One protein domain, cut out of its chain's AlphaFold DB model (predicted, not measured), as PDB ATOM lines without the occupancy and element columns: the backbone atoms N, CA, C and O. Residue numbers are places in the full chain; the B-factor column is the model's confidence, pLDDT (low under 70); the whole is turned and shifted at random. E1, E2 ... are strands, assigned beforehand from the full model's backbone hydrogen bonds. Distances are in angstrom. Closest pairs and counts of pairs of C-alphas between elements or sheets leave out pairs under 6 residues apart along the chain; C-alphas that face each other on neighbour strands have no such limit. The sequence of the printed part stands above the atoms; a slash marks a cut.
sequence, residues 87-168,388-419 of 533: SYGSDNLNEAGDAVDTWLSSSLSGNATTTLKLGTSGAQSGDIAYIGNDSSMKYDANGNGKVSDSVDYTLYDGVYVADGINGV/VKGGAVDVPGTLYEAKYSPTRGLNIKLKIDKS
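Overview. This is residues 87 to 168 and 388 to 419 of the 533 residues of the protein "S_layer_C domain-containing protein" of archaeon BMS3Bbin15 (UniProt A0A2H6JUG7). Little of the structure is regular: a curled four-strand sheet, E1-E9-E8-E7, makes one side, and the hairpin E4-E5 and small sheet E2-E3-E6 follow end to end along the other. The 114 printed residues have nine named strands, E1 to E9 in chain order, and no named helix: all strand, with 44 residues in strands, antiparallel throughout. It is compact, radius of gyration 13.9 A for the C-alphas, spanning 41 by 25 by 23 A.

Arrangement. Start at E9, residues 409 to 419, which pairs with E8, residues 400 to 405 (N 403 to O 411, 2.8 A), and E1, residues 87 to 90 (N 88 to O 416, 3.0 A). E7, residues 392 to 394, is the antiparallel neighbour of E8, with N 393 and O 402 within hydrogen-bond range at 2.9 A; E7, E8 and E9 form a meander, each strand the antiparallel neighbour of the one before. E3, residues 128 to 131, pairs with E2, residues 103 to 105 (N 104 to O 130, 2.8 A), and E6, residues 158 to 163 (N 129 to O 159, 2.9 A). E4, residues 137 to 139, and E5, residues 153 to 156, form a hairpin (N 137 to O 156, 2.8 A).

Along the chain. Find C-alpha 409 at (37.251, -11.888, 45.952); E9 runs 30.8 A to C-alpha 419 at (9.427, -23.545, 52.026).

Size, cuts and confidence. Residues 169 to 387 are cut out, leaving C-alphas 168 and 388 9.0 A apart. Links E1 to E2, E2 to E3 and E4 to E5 are long. Residues 105 to 111, among others, are under pLDDT 70.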
ATOM      1  N   SER A  87      17.372 -22.519  52.483       75.69
ATOM      2  CA  SER A  87      18.015 -21.231  52.236       75.69
ATOM      3  C   SER A  87      19.179 -21.415  51.269       75.69
ATOM      4  O   SER A  87      20.037 -22.276  51.475       75.69
ATOM      5  N   TYR A  88      19.232 -20.614  50.209       77.19
ATOM      6  CA  TYR A  88      20.348 -20.613  49.262       77.19
ATOM      7  C   TYR A  88      20.653 -19.201  48.765       77.19
ATOM      8  O   TYR A  88      19.813 -18.308  48.818       77.19
ATOM      9  N   GLY A  89      21.881 -18.994  48.285       80.69
ATOM     10  CA  GLY A  89      22.328 -17.699  47.780       80.69
ATOM     11  C   GLY A  89      22.309 -17.624  46.251       80.69
ATOM     12  O   GLY A  89      23.011 -18.407  45.600       80.69
ATOM     13  N   SER A  90      21.575 -16.658  45.700       84.00
ATOM     14  CA  SER A  90      21.507 -16.346  44.266       84.00
ATOM     15  C   SER A  90      22.492 -15.238  43.888       84.00
ATOM     16  O   SER A  90      22.586 -14.240  44.599       84.00
ATOM     17  N   ASP A  91      23.195 -15.399  42.762       81.50
ATOM     18  CA  ASP A  91      24.010 -14.327  42.169       81.50
ATOM     19  C   ASP A  91      23.159 -13.393  41.262       81.50
ATOM     20  O   ASP A  91      23.673 -12.411  40.737       81.50
ATOM     21  N   ASN A  92      21.862 -13.682  41.080       84.94
ATOM     22  CA  ASN A  92      20.875 -12.705  40.617       84.94
ATOM     23  C   ASN A  92      20.250 -12.023  41.846       84.94
ATOM     24  O   ASN A  92      19.519 -12.660  42.614       84.94
ATOM     25  N   LEU A  93      20.568 -10.745  42.027       87.31
ATOM     26  CA  LEU A  93      20.273  -9.925  43.194       87.31
ATOM     27  C   LEU A  93      18.925  -9.203  43.105       87.31
ATOM     28  O   LEU A  93      18.444  -8.712  44.127       87.31
ATOM     29  N   ASN A  94      18.316  -9.119  41.920       81.62
ATOM     30  CA  ASN A  94      17.066  -8.387  41.699       81.62
ATOM     31  C   ASN A  94      15.827  -9.298  41.548       81.62
ATOM     32  O   ASN A  94      14.733  -8.786  41.313       81.62
ATOM     33  N   GLU A  95      16.002 -10.619  41.685       78.56
ATOM     34  CA  GLU A  95      14.991 -11.678  41.478       78.56
ATOM     35  C   GLU A  95      14.404 -11.770  40.055       78.56
ATOM     36  O   GLU A  95      13.557 -12.627  39.791       78.56
ATOM     37  N   ALA A  96      14.849 -10.926  39.124       67.00
ATOM     38  CA  ALA A  96      14.347 -10.838  37.764       67.00
ATOM     39  C   ALA A  96      15.357 -11.424  36.760       67.00
ATOM     40  O   ALA A  96      16.467 -10.927  36.595       67.00
ATOM     41  N   GLY A  97      14.953 -12.477  36.043       65.62
ATOM     42  CA  GLY A  97      15.711 -13.060  34.927       65.62
ATOM     43  C   GLY A  97      16.781 -14.096  35.301       65.62
ATOM     44  O   GLY A  97      16.988 -14.428  36.467       65.62
ATOM     45  N   ASP A  98      17.464 -14.615  34.276       62.84
ATOM     46  CA  ASP A  98      18.505 -15.652  34.407       62.84
ATOM     47  C   ASP A  98      19.938 -15.079  34.375       62.84
ATOM     48  O   ASP A  98      20.916 -15.820  34.492       62.84
ATOM     49  N   ALA A  99      20.087 -13.766  34.176       74.06
ATOM     50  CA  ALA A  99      21.394 -13.125  34.081       74.06
ATOM     51  C   ALA A  99      22.010 -12.939  35.472       74.06
ATOM     52  O   ALA A  99      21.364 -12.450  36.394       74.06
ATOM     53  N   VAL A 100      23.278 -13.319  35.610       81.56
ATOM     54  CA  VAL A 100      24.032 -13.129  36.851       81.56
ATOM     55  C   VAL A 100      24.496 -11.678  36.961       81.56
ATOM     56  O   VAL A 100      24.983 -11.104  35.981       81.56
ATOM     57  N   ASP A 101      24.398 -11.099  38.157       83.88
ATOM     58  CA  ASP A 101      24.910  -9.760  38.409       83.88
ATOM     59  C   ASP A 101      26.433  -9.735  38.448       83.88
ATOM     60  O   ASP A 101      27.119 -10.658  38.893       83.88
ATOM     61  N   THR A 102      26.979  -8.642  37.931       87.06
ATOM     62  CA  THR A 102      28.419  -8.466  37.774       87.06
ATOM     63  C   THR A 102      28.865  -7.162  38.401       87.06
ATOM     64  O   THR A 102      28.089  -6.236  38.576       87.06
ATOM     65  N   TRP A 103      30.138  -7.073  38.741       87.12
ATOM     66  CA  TRP A 103      30.776  -5.854  39.186       87.12
ATOM     67  C   TRP A 103      31.251  -5.046  37.989       87.12
ATOM     68  O   TRP A 103      31.991  -5.548  37.136       87.12
ATOM     69  N   LEU A 104      30.857  -3.776  37.974       82.06
ATOM     70  CA  LEU A 104      31.312  -2.751  37.047       82.06
ATOM     71  C   LEU A 104      32.154  -1.751  37.842       82.06
ATOM     72  O   LEU A 104      31.630  -0.991  38.656       82.06
ATOM     73  N   SER A 105      33.469  -1.764  37.646       66.94
ATOM     74  CA  SER A 105      34.361  -0.802  38.298       66.94
ATOM     75  C   SER A 105      34.693   0.356  37.365       66.94
ATOM     76  O   SER A 105      34.818   0.181  36.156       66.94
ATOM     77  N   SER A 106      34.855   1.541  37.952       56.25
ATOM     78  CA  SER A 106      35.330   2.742  37.256       56.25
ATOM     79  C   SER A 106      36.853   2.766  37.039       56.25
ATOM     80  O   SER A 106      37.329   3.530  36.202       56.25
ATOM     81  N   SER A 107      37.609   1.919  37.749       50.53
ATOM     82  CA  SER A 107      39.081   1.870  37.755       50.53
ATOM     83  C   SER A 107      39.676   0.526  37.301       50.53
ATOM     84  O   SER A 107      40.872   0.452  37.023       50.53
ATOM     85  N   LEU A 108      38.870  -0.534  37.151       49.97
ATOM     86  CA  LEU A 108      39.327  -1.812  36.593       49.97
ATOM     87  C   LEU A 108      39.132  -1.803  35.072       49.97
ATOM     88  O   LEU A 108      38.020  -1.965  34.575       49.97
ATOM     89  N   SER A 109      40.216  -1.653  34.315       40.75
ATOM     90  CA  SER A 109      40.221  -1.965  32.887       40.75
ATOM     91  C   SER A 109      39.951  -3.468  32.699       40.75
ATOM     92  O   SER A 109      40.866  -4.280  32.842       40.75
ATOM     93  N   GLY A 110      38.705  -3.865  32.431       51.09
ATOM     94  CA  GLY A 110      38.357  -5.272  32.221       51.09
ATOM     95  C   GLY A 110      36.862  -5.553  32.056       51.09
ATOM     96  O   GLY A 110      36.015  -4.738  32.409       51.09
ATOM     97  N   ASN A 111      36.559  -6.734  31.505       58.56
ATOM     98  CA  ASN A 111      35.202  -7.267  31.355       58.56
ATOM     99  C   ASN A 111      34.511  -7.418  32.720       58.56
ATOM    100  O   ASN A 111      35.159  -7.767  33.706       58.56
ATOM    101  N   ALA A 112      33.193  -7.207  32.760       73.06
ATOM    102  CA  ALA A 112      32.377  -7.380  33.959       73.06
ATOM    103  C   ALA A 112      32.561  -8.787  34.565       73.06
ATOM    104  O   ALA A 112      32.573  -9.789  33.846       73.06
ATOM    105  N   THR A 113      32.718  -8.876  35.890       79.94
ATOM    106  CA  THR A 113      32.948 -10.153  36.596       79.94
ATOM    107  C   THR A 113      31.947 -10.337  37.724       79.94
ATOM    108  O   THR A 113      31.534  -9.367  38.337       79.94
ATOM    109  N   THR A 114      31.579 -11.568  38.066       81.88
ATOM    110  CA  THR A 114      30.619 -11.827  39.158       81.88
ATOM    111  C   THR A 114      31.208 -11.601  40.555       81.88
ATOM    112  O   THR A 114      30.490 -11.594  41.545       81.88
ATOM    113  N   THR A 115      32.523 -11.372  40.667       86.44
ATOM    114  CA  THR A 115      33.219 -11.188  41.949       86.44
ATOM    115  C   THR A 115      34.214 -10.034  41.908       86.44
ATOM    116  O   THR A 115      35.090 -10.015  41.045       86.44
ATOM    117  N   LEU A 116      34.161  -9.133  42.888       88.69
ATOM    118  CA  LEU A 116      35.077  -8.002  43.011       88.69
ATOM    119  C   LEU A 116      36.387  -8.442  43.677       88.69
ATOM    120  O   LEU A 116      36.413  -8.822  44.849       88.69
ATOM    121  N   LYS A 117      37.506  -8.382  42.951       88.06
ATOM    122  CA  LYS A 117      38.831  -8.608  43.548       88.06
ATOM    123  C   LYS A 117      39.199  -7.432  44.450       88.06
ATOM    124  O   LYS A 117      39.158  -6.295  44.000       88.06
ATOM    125  N   LEU A 118      39.601  -7.720  45.687       85.81
ATOM    126  CA  LEU A 118      40.140  -6.743  46.640       85.81
ATOM    127  C   LEU A 118      41.638  -6.996  46.850       85.81
ATOM    128  O   LEU A 118      42.078  -8.147  46.771       85.81
ATOM    129  N   GLY A 119      42.395  -5.947  47.162       78.69
ATOM    130  CA  GLY A 119      43.805  -6.041  47.552       78.69
ATOM    131  C   GLY A 119      44.769  -5.553  46.470       78.69
ATOM    132  O   GLY A 119      44.379  -4.846  45.550       78.69
ATOM    133  N   THR A 120      46.048  -5.928  46.579       74.25
ATOM    134  CA  THR A 120      47.167  -5.310  45.836       74.25
ATOM    135  C   THR A 120      47.023  -5.332  44.312       74.25
ATOM    136  O   THR A 120      47.457  -4.398  43.647       74.25
ATOM    137  N   SER A 121      46.411  -6.380  43.756       76.12
ATOM    138  CA  SER A 121      46.165  -6.540  42.316       76.12
ATOM    139  C   SER A 121      44.686  -6.384  41.930       76.12
ATOM    140  O   SER A 121      44.290  -6.811  40.848       76.12
ATOM    141  N   GLY A 122      43.852  -5.883  42.845       81.06
ATOM    142  CA  GLY A 122      42.416  -5.676  42.663       81.06
ATOM    143  C   GLY A 122      42.020  -4.241  43.001       81.06
ATOM    144  O   GLY A 122      42.830  -3.330  42.870       81.06
ATOM    145  N   ALA A 123      40.778  -4.053  43.445       83.25
ATOM    146  CA  ALA A 123      40.304  -2.761  43.916       83.25
ATOM    147  C   ALA A 123      41.041  -2.335  45.198       83.25
ATOM    148  O   ALA A 123      41.235  -3.128  46.132       83.25
ATOM    149  N   GLN A 124      41.445  -1.071  45.214       84.88
ATOM    150  CA  GLN A 124      42.246  -0.409  46.231       84.88
ATOM    151  C   GLN A 124      41.402   0.580  47.041       84.88
ATOM    152  O   GLN A 124      40.252   0.866  46.719       84.88
ATOM    153  N   SER A 125      41.976   1.099  48.128       88.31
ATOM    154  CA  SER A 125      41.324   2.132  48.937       88.31
ATOM    155  C   SER A 125      40.929   3.338  48.078       88.31
ATOM    156  O   SER A 125      41.764   3.882  47.361       88.31
ATOM    157  N   GLY A 126      39.677   3.777  48.190       85.25
ATOM    158  CA  GLY A 126      39.103   4.871  47.405       85.25
ATOM    159  C   GLY A 126      38.378   4.430  46.132       85.25
ATOM    160  O   GLY A 126      37.649   5.239  45.555       85.25
ATOM    161  N   ASP A 127      38.518   3.169  45.711       86.50
ATOM    162  CA  ASP A 127      37.813   2.657  44.537       86.50
ATOM    163  C   ASP A 127      36.309   2.507  44.780       86.50
ATOM    164  O   ASP A 127      35.846   2.129  45.861       86.50
ATOM    165  N   ILE A 128      35.548   2.738  43.709       87.62
ATOM    166  CA  ILE A 128      34.098   2.554  43.650       87.62
ATOM    167  C   ILE A 128      33.792   1.469  42.619       87.62
ATOM    168  O   ILE A 128      34.132   1.597  41.435       87.62
ATOM    169  N   ALA A 129      33.093   0.429  43.067       88.81
ATOM    170  CA  ALA A 129      32.579  -0.643  42.229       88.81
ATOM    171  C   ALA A 129      31.051  -0.693  42.318       88.81
ATOM    172  O   ALA A 129      30.488  -0.827  43.404       88.81
ATOM    173  N   TYR A 130      30.382  -0.602  41.173       89.50
ATOM    174  CA  TYR A 130      28.937  -0.754  41.062       89.50
ATOM    175  C   TYR A 130      28.561  -2.208  40.824       89.50
ATOM    176  O   TYR A 130      29.323  -2.970  40.226       89.50
ATOM    177  N   ILE A 131      27.345  -2.554  41.219       88.25
ATOM    178  CA  ILE A 131      26.667  -3.748  40.729       88.25
ATOM    179  C   ILE A 131      26.052  -3.392  39.357       88.25
ATOM    180  O   ILE A 131      25.504  -2.305  39.161       88.25
ATOM    181  N   GLY A 132      26.277  -4.247  38.363       80.25
ATOM    182  CA  GLY A 132      25.856  -4.100  36.969       80.25
ATOM    183  C   GLY A 132      24.504  -4.746  36.667       80.25
ATOM    184  O   GLY A 132      23.848  -5.247  37.571       80.25
ATOM    185  N   ASN A 133      24.105  -4.733  35.386       72.38
ATOM    186  CA  ASN A 133      22.808  -5.233  34.891       72.38
ATOM    187  C   ASN A 133      21.586  -4.594  35.581       72.38
ATOM    188  O   ASN A 133      20.586  -5.260  35.832       72.38
ATOM    189  N   ASP A 134      21.687  -3.294  35.890       60.91
ATOM    190  CA  ASP A 134      20.679  -2.506  36.618       60.91
ATOM    191  C   ASP A 134      20.285  -3.082  37.986       60.91
ATOM    192  O   ASP A 134      19.252  -2.726  38.562       60.91
ATOM    193  N   SER A 135      21.136  -3.937  38.548       69.62
ATOM    194  CA  SER A 135      20.927  -4.490  39.870       69.62
ATOM    195  C   SER A 135      21.552  -3.609  40.935       69.62
ATOM    196  O   SER A 135      22.676  -3.122  40.847       69.62
ATOM    197  N   SER A 136      20.779  -3.442  41.990       88.31
ATOM    198  CA  SER A 136      21.160  -2.799  43.232       88.31
ATOM    199  C   SER A 136      20.732  -3.721  44.361       88.31
ATOM    200  O   SER A 136      19.753  -4.456  44.211       88.31
ATOM    201  N   MET A 137      21.394  -3.649  45.504       93.06
ATOM    202  CA  MET A 137      20.899  -4.294  46.710       93.06
ATOM    203  C   MET A 137      19.702  -3.504  47.238       93.06
ATOM    204  O   MET A 137      19.832  -2.343  47.642       93.06
ATOM    205  N   LYS A 138      18.525  -4.124  47.208       93.25
ATOM    206  CA  LYS A 138      17.269  -3.522  47.653       93.25
ATOM    207  C   LYS A 138      16.941  -3.828  49.116       93.25
ATOM    208  O   LYS A 138      17.354  -4.837  49.682       93.25
ATOM    209  N   TYR A 139      16.174  -2.934  49.718       94.50
ATOM    210  CA  TYR A 139      15.509  -3.126  50.996       94.50
ATOM    211  C   TYR A 139      14.144  -3.777  50.756       94.50
ATOM    212  O   TYR A 139      13.347  -3.220  49.997       94.50
ATOM    213  N   ASP A 140      13.887  -4.910  51.409       92.06
ATOM    214  CA  ASP A 140      12.561  -5.534  51.480       92.06
ATOM    215  C   ASP A 140      11.685  -4.695  52.416       92.06
ATOM    216  O   ASP A 140      11.800  -4.749  53.645       92.06
ATOM    217  N   ALA A 141      10.858  -3.836  51.825       90.69
ATOM    218  CA  ALA A 141      10.121  -2.833  52.578       90.69
ATOM    219  C   ALA A 141       8.919  -3.408  53.328       90.69
ATOM    220  O   ALA A 141       8.467  -2.805  54.305       90.69
ATOM    221  N   ASN A 142       8.392  -4.546  52.875       89.19
ATOM    222  CA  ASN A 142       7.206  -5.174  53.450       89.19
ATOM    223  C   ASN A 142       7.528  -6.435  54.278       89.19
ATOM    224  O   ASN A 142       6.634  -6.952  54.949       89.19
ATOM    225  N   GLY A 143       8.788  -6.879  54.283       87.75
ATOM    226  CA  GLY A 143       9.291  -7.989  55.082       87.75
ATOM    227  C   GLY A 143       8.833  -9.361  54.593       87.75
ATOM    228  O   GLY A 143       8.739 -10.287  55.401       87.75
ATOM    229  N   ASN A 144       8.474  -9.506  53.314       82.81
ATOM    230  CA  ASN A 144       7.950 -10.761  52.773       82.81
ATOM    231  C   ASN A 144       9.028 -11.703  52.203       82.81
ATOM    232  O   ASN A 144       8.685 -12.767  51.672       82.81
ATOM    233  N   GLY A 145      10.305 -11.331  52.308       84.44
ATOM    234  CA  GLY A 145      11.437 -12.105  51.809       84.44
ATOM    235  C   GLY A 145      11.665 -11.972  50.303       84.44
ATOM    236  O   GLY A 145      12.320 -12.841  49.726       84.44
ATOM    237  N   LYS A 146      11.107 -10.938  49.664       85.81
ATOM    238  CA  LYS A 146      11.307 -10.602  48.250       85.81
ATOM    239  C   LYS A 146      11.842  -9.184  48.112       85.81
ATOM    240  O   LYS A 146      11.741  -8.366  49.015       85.81
ATOM    241  N   VAL A 147      12.437  -8.918  46.957       88.50
ATOM    242  CA  VAL A 147      13.002  -7.613  46.582       88.50
ATOM    243  C   VAL A 147      12.480  -7.123  45.220       88.50
ATOM    244  O   VAL A 147      13.000  -6.173  44.620       88.50
ATOM    245  N   SER A 148      11.466  -7.799  44.682       87.25
ATOM    246  CA  SER A 148      10.810  -7.458  43.417       87.25
ATOM    247  C   SER A 148       9.555  -6.587  43.569       87.25
ATOM    248  O   SER A 148       8.973  -6.196  42.555       87.25
ATOM    249  N   ASP A 149       9.114  -6.287  44.793       88.31
ATOM    250  CA  ASP A 149       7.857  -5.577  45.012       88.31
ATOM    251  C   ASP A 149       7.986  -4.075  44.740       88.31
ATOM    252  O   ASP A 149       9.053  -3.467  44.805       88.31
ATOM    253  N   SER A 150       6.855  -3.432  44.445       89.50
ATOM    254  CA  SER A 150       6.813  -2.003  44.103       89.50
ATOM    255  C   SER A 150       7.164  -1.068  45.266       89.50
ATOM    256  O   SER A 150       7.487   0.099  45.035       89.50
ATOM    257  N   VAL A 151       7.064  -1.567  46.501       89.75
ATOM    258  CA  VAL A 151       7.432  -0.849  47.729       89.75
ATOM    259  C   VAL A 151       8.917  -0.977  48.056       89.75
ATOM    260  O   VAL A 151       9.437  -0.141  48.797       89.75
ATOM    261  N   ASP A 152       9.596  -1.974  47.486       91.81
ATOM    262  CA  ASP A 152      11.019  -2.194  47.695       91.81
ATOM    263  C   ASP A 152      11.821  -1.107  46.992       91.81
ATOM    264  O   ASP A 152      11.443  -0.559  45.950       91.81
ATOM    265  N   TYR A 153      12.964  -0.774  47.575       92.75
ATOM    266  CA  TYR A 153      13.790   0.309  47.072       92.75
ATOM    267  C   TYR A 153      15.262  -0.030  47.171       92.75
ATOM    268  O   TYR A 153      15.704  -0.742  48.066       92.75
ATOM    269  N   THR A 154      16.040   0.534  46.260       93.69
ATOM    270  CA  THR A 154      17.494   0.465  46.292       93.69
ATOM    271  C   THR A 154      18.026   1.036  47.602       93.69
ATOM    272  O   THR A 154      17.800   2.209  47.912       93.69
ATOM    273  N   LEU A 155      18.732   0.205  48.370       96.19
ATOM    274  CA  LEU A 155      19.475   0.640  49.549       96.19
ATOM    275  C   LEU A 155      20.942   0.874  49.200       96.19
ATOM    276  O   LEU A 155      21.503   1.876  49.629       96.19
ATOM    277  N   TYR A 156      21.538   0.009  48.374       96.38
ATOM    278  CA  TYR A 156      22.920   0.162  47.928       96.38
ATOM    279  C   TYR A 156      23.101  -0.199  46.450       96.38
ATOM    280  O   TYR A 156      22.639  -1.238  45.989       96.38
ATOM    281  N   ASP A 157      23.839   0.624  45.719       93.19
ATOM    282  CA  ASP A 157      24.189   0.462  44.303       93.19
ATOM    283  C   ASP A 157      25.542  -0.243  44.096       93.19
ATOM    284  O   ASP A 157      25.897  -0.616  42.976       93.19
ATOM    285  N   GLY A 158      26.333  -0.397  45.162       92.69
ATOM    286  CA  GLY A 158      27.670  -0.971  45.073       92.69
ATOM    287  C   GLY A 158      28.498  -0.843  46.346       92.69
ATOM    288  O   GLY A 158      27.966  -0.712  47.451       92.69
ATOM    289  N   VAL A 159      29.818  -0.903  46.167       93.25
ATOM    290  CA  VAL A 159      30.829  -0.885  47.226       93.25
ATOM    291  C   VAL A 159      31.878   0.204  46.994       93.25
ATOM    292  O   VAL A 159      32.475   0.300  45.924       93.25
ATOM    293  N   TYR A 160      32.126   0.984  48.041       92.88
ATOM    294  CA  TYR A 160      33.291   1.835  48.217       92.88
ATOM    295  C   TYR A 160      34.334   1.050  49.012       92.88
ATOM    296  O   TYR A 160      34.059   0.558  50.112       92.88
ATOM    297  N   VAL A 161      35.534   0.908  48.465       91.69
ATOM    298  CA  VAL A 161      36.616   0.167  49.110       91.69
ATOM    299  C   VAL A 161      37.337   1.106  50.073       91.69
ATOM    300  O   VAL A 161      38.057   2.003  49.650       91.69
ATOM    301  N   ALA A 162      37.134   0.919  51.378       92.19
ATOM    302  CA  ALA A 162      37.773   1.743  52.406       92.19
ATOM    303  C   ALA A 162      39.193   1.255  52.733       92.19
ATOM    304  O   ALA A 162      40.073   2.058  53.007       92.19
ATOM    305  N   ASP A 163      39.420  -0.058  52.680       90.56
ATOM    306  CA  ASP A 163      40.739  -0.680  52.761       90.56
ATOM    307  C   ASP A 163      40.698  -2.028  52.031       90.56
ATOM    308  O   ASP A 163      40.218  -3.035  52.555       90.56
ATOM    309  N   GLY A 164      41.196  -2.059  50.794       84.19
ATOM    310  CA  GLY A 164      41.172  -3.270  49.973       84.19
ATOM    311  C   GLY A 164      42.080  -4.391  50.491       84.19
ATOM    312  O   GLY A 164      41.788  -5.563  50.255       84.19
ATOM    313  N   ILE A 165      43.166  -4.067  51.204       84.94
ATOM    314  CA  ILE A 165      44.134  -5.059  51.708       84.94
ATOM    315  C   ILE A 165      43.556  -5.784  52.919       84.94
ATOM    316  O   ILE A 165      43.632  -7.015  53.005       84.94
ATOM    317  N   ASN A 166      42.958  -5.018  53.830       86.88
ATOM    318  CA  ASN A 166      42.336  -5.560  55.028       86.88
ATOM    319  C   ASN A 166      40.890  -5.996  54.791       86.88
ATOM    320  O   ASN A 166      40.348  -6.704  55.627       86.88
ATOM    321  N   GLY A 167      40.276  -5.663  53.653       88.00
ATOM    322  CA  GLY A 167      38.904  -6.054  53.329       88.00
ATOM    323  C   GLY A 167      37.853  -5.193  54.026       88.00
ATOM    324  O   GLY A 167      36.772  -5.687  54.336       88.00
ATOM    325  N   VAL A 168      38.154  -3.921  54.292       93.19
ATOM    326  CA  VAL A 168      37.178  -2.962  54.821       93.19
ATOM    327  C   VAL A 168      36.448  -2.314  53.655       93.19
ATOM    328  O   VAL A 168      37.055  -1.694  52.779       93.19
ATOM    329  N   VAL A 388      35.946 -10.703  56.600       87.12
ATOM    330  CA  VAL A 388      36.917 -11.717  57.034       87.12
ATOM    331  C   VAL A 388      37.199 -12.665  55.873       87.12
ATOM    332  O   VAL A 388      36.275 -13.172  55.238       87.12
ATOM    333  N   LYS A 389      38.478 -12.932  55.587       84.31
ATOM    334  CA  LYS A 389      38.882 -13.874  54.529       84.31
ATOM    335  C   LYS A 389      38.304 -15.265  54.796       84.31
ATOM    336  O   LYS A 389      38.520 -15.841  55.855       84.31
ATOM    337  N   GLY A 390      37.590 -15.804  53.814       79.88
ATOM    338  CA  GLY A 390      36.867 -17.076  53.909       79.88
ATOM    339  C   GLY A 390      35.510 -16.977  54.614       79.88
ATOM    340  O   GLY A 390      34.742 -17.935  54.555       79.88
ATOM    341  N   GLY A 391      35.202 -15.833  55.226       81.38
ATOM    342  CA  GLY A 391      33.956 -15.572  55.932       81.38
ATOM    343  C   GLY A 391      32.857 -15.004  55.039       81.38
ATOM    344  O   GLY A 391      33.087 -14.585  53.897       81.38
ATOM    345  N   ALA A 392      31.655 -14.996  55.603       87.31
ATOM    346  CA  ALA A 392      30.482 -14.335  55.062       87.31
ATOM    347  C   ALA A 392      29.855 -13.443  56.140       87.31
ATOM    348  O   ALA A 392      30.010 -13.714  57.333       87.31
ATOM    349  N   VAL A 393      29.206 -12.364  55.721       90.81
ATOM    350  CA  VAL A 393      28.567 -11.393  56.607       90.81
ATOM    351  C   VAL A 393      27.321 -10.828  55.941       90.81
ATOM    352  O   VAL A 393      27.306 -10.595  54.733       90.81
ATOM    353  N   ASP A 394      26.279 -10.595  56.729       92.69
ATOM    354  CA  ASP A 394      25.054  -9.977  56.236       92.69
ATOM    355  C   ASP A 394      25.298  -8.522  55.835       92.69
ATOM    356  O   ASP A 394      25.945  -7.751  56.550       92.69
ATOM    357  N   VAL A 395      24.758  -8.136  54.679       94.81
ATOM    358  CA  VAL A 395      24.790  -6.750  54.220       94.81
ATOM    359  C   VAL A 395      23.750  -5.954  55.021       94.81
ATOM    360  O   VAL A 395      22.557  -6.277  54.955       94.81
ATOM    361  N   PRO A 396      24.155  -4.913  55.775       93.12
ATOM    362  CA  PRO A 396      23.286  -4.259  56.750       93.12
ATOM    363  C   PRO A 396      21.975  -3.734  56.164       93.12
ATOM    364  O   PRO A 396      21.978  -2.942  55.220       93.12
ATOM    365  N   GLY A 397      20.860  -4.129  56.783       91.81
ATOM    366  CA  GLY A 397      19.519  -3.696  56.392       91.81
ATOM    367  C   GLY A 397      18.996  -4.361  55.120       91.81
ATOM    368  O   GLY A 397      18.116  -3.804  54.485       91.81
ATOM    369  N   THR A 398      19.525  -5.511  54.706       93.88
ATOM    370  CA  THR A 398      19.092  -6.167  53.465       93.88
ATOM    371  C   THR A 398      18.979  -7.683  53.608       93.88
ATOM    372  O   THR A 398      19.388  -8.255  54.616       93.88
ATOM    373  N   LEU A 399      18.476  -8.341  52.560       91.38
ATOM    374  CA  LEU A 399      18.457  -9.801  52.430       91.38
ATOM    375  C   LEU A 399      19.737 -10.365  51.780       91.38
ATOM    376  O   LEU A 399      19.774 -11.539  51.414       91.38
ATOM    377  N   TYR A 400      20.789  -9.559  51.613       93.69
ATOM    378  CA  TYR A 400      22.015  -9.988  50.940       93.69
ATOM    379  C   TYR A 400      23.097 -10.438  51.921       93.69
ATOM    380  O   TYR A 400      23.215  -9.933  53.036       93.69
ATOM    381  N   GLU A 401      23.931 -11.366  51.466       91.88
ATOM    382  CA  GLU A 401      25.136 -11.822  52.150       91.88
ATOM    383  C   GLU A 401      26.369 -11.468  51.312       91.88
ATOM    384  O   GLU A 401      26.424 -11.722  50.106       91.88
ATOM    385  N   ALA A 402      27.378 -10.903  51.967       92.31
ATOM    386  CA  ALA A 402      28.682 -10.620  51.404       92.31
ATOM    387  C   ALA A 402      29.692 -11.686  51.825       92.31
ATOM    388  O   ALA A 402      29.969 -11.863  53.009       92.31
ATOM    389  N   LYS A 403      30.302 -12.364  50.853       87.62
ATOM    390  CA  LYS A 403      31.322 -13.392  51.083       87.62
ATOM    391  C   LYS A 403      32.661 -12.962  50.514       87.62
ATOM    392  O   LYS A 403      32.779 -12.745  49.309       87.62
ATOM    393  N   TYR A 404      33.695 -12.922  51.352       87.88
ATOM    394  CA  TYR A 404      35.046 -12.570  50.916       87.88
ATOM    395  C   TYR A 404      35.923 -13.811  50.774       87.88
ATOM    396  O   TYR A 404      36.487 -14.335  51.732       87.88
ATOM    397  N   SER A 405      36.035 -14.309  49.545       82.00
ATOM    398  CA  SER A 405      36.847 -15.484  49.235       82.00
ATOM    399  C   SER A 405      38.293 -15.095  48.903       82.00
ATOM    400  O   SER A 405      38.492 -14.208  48.073       82.00
ATOM    401  N   PRO A 406      39.308 -15.809  49.427       68.88
ATOM    402  CA  PRO A 406      40.709 -15.569  49.068       68.88
ATOM    403  C   PRO A 406      41.003 -15.749  47.573       68.88
ATOM    404  O   PRO A 406      41.825 -15.035  47.012       68.88
ATOM    405  N   THR A 407      40.327 -16.696  46.914       71.75
ATOM    406  CA  THR A 407      40.552 -17.014  45.495       71.75
ATOM    407  C   THR A 407      39.617 -16.238  44.577       71.75
ATOM    408  O   THR A 407      39.997 -15.875  43.462       71.75
ATOM    409  N   ARG A 408      38.388 -15.954  45.026       73.81
ATOM    410  CA  ARG A 408      37.352 -15.328  44.193       73.81
ATOM    411  C   ARG A 408      37.193 -13.824  44.424       73.81
ATOM    412  O   ARG A 408      36.890 -13.147  43.455       73.81
ATOM    413  N   GLY A 409      37.540 -13.279  45.585       85.38
ATOM    414  CA  GLY A 409      37.251 -11.888  45.952       85.38
ATOM    415  C   GLY A 409      35.904 -11.756  46.668       85.38
ATOM    416  O   GLY A 409      35.355 -12.754  47.145       85.38
ATOM    417  N   LEU A 410      35.396 -10.531  46.776       89.75
ATOM    418  CA  LEU A 410      34.077 -10.229  47.326       89.75
ATOM    419  C   LEU A 410      32.983 -10.681  46.349       89.75
ATOM    420  O   LEU A 410      32.954 -10.267  45.192       89.75
ATOM    421  N   ASN A 411      32.075 -11.522  46.835       87.81
ATOM    422  CA  ASN A 411      30.846 -11.908  46.154       87.81
ATOM    423  C   ASN A 411      29.637 -11.478  46.988       87.81
ATOM    424  O   ASN A 411      29.672 -11.644  48.207       87.81
ATOM    425  N   ILE A 412      28.579 -10.997  46.343       91.12
ATOM    426  CA  ILE A 412      27.302 -10.694  46.999       91.12
ATOM    427  C   ILE A 412      26.271 -11.693  46.507       91.12
ATOM    428  O   ILE A 412      26.234 -12.000  45.319       91.12
ATOM    429  N   LYS A 413      25.447 -12.201  47.421       87.25
ATOM    430  CA  LYS A 413      24.350 -13.107  47.099       87.25
ATOM    431  C   LYS A 413      23.060 -12.640  47.741       87.25
ATOM    432  O   LYS A 413      23.072 -12.253  48.905       87.25
ATOM    433  N   LEU A 414      21.948 -12.738  47.019       89.94
ATOM    434  CA  LEU A 414      20.617 -12.634  47.612       89.94
ATOM    435  C   LEU A 414      20.312 -13.929  48.361       89.94
ATOM    436  O   LEU A 414      20.378 -15.004  47.757       89.94
ATOM    437  N   LYS A 415      19.985 -13.840  49.653       87.19
ATOM    438  CA  LYS A 415      19.514 -14.989  50.428       87.19
ATOM    439  C   LYS A 415      18.057 -15.248  50.072       87.19
ATOM    440  O   LYS A 415      17.207 -14.384  50.254       87.19
ATOM    441  N   ILE A 416      17.788 -16.438  49.551       80.69
ATOM    442  CA  ILE A 416      16.451 -16.869  49.167       80.69
ATOM    443  C   ILE A 416      16.062 -18.047  50.039       80.69
ATOM    444  O   ILE A 416      16.688 -19.107  49.980       80.69
ATOM    445  N   ASP A 417      14.960 -17.872  50.757       80.75
ATOM    446  CA  ASP A 417      14.302 -18.945  51.479       80.75
ATOM    447  C   ASP A 417      13.152 -19.493  50.640       80.75
ATOM    448  O   ASP A 417      12.338 -18.765  50.058       80.75
ATOM    449  N   LYS A 418      13.082 -20.818  50.553       77.56
ATOM    450  CA  LYS A 418      11.930 -21.525  49.999       77.56
ATOM    451  C   LYS A 418      11.433 -22.513  51.031       77.56
ATOM    452  O   LYS A 418      12.227 -23.151  51.710       77.56
ATOM    453  N   SER A 419      10.115 -22.647  51.104       78.50
ATOM    454  CA  SER A 419       9.427 -23.545  52.026       78.50
ATOM    455  C   SER A 419       8.573 -24.538  51.245       78.50
ATOM    456  O   SER A 419       7.916 -24.166  50.262       78.50
TER     457      SER A 419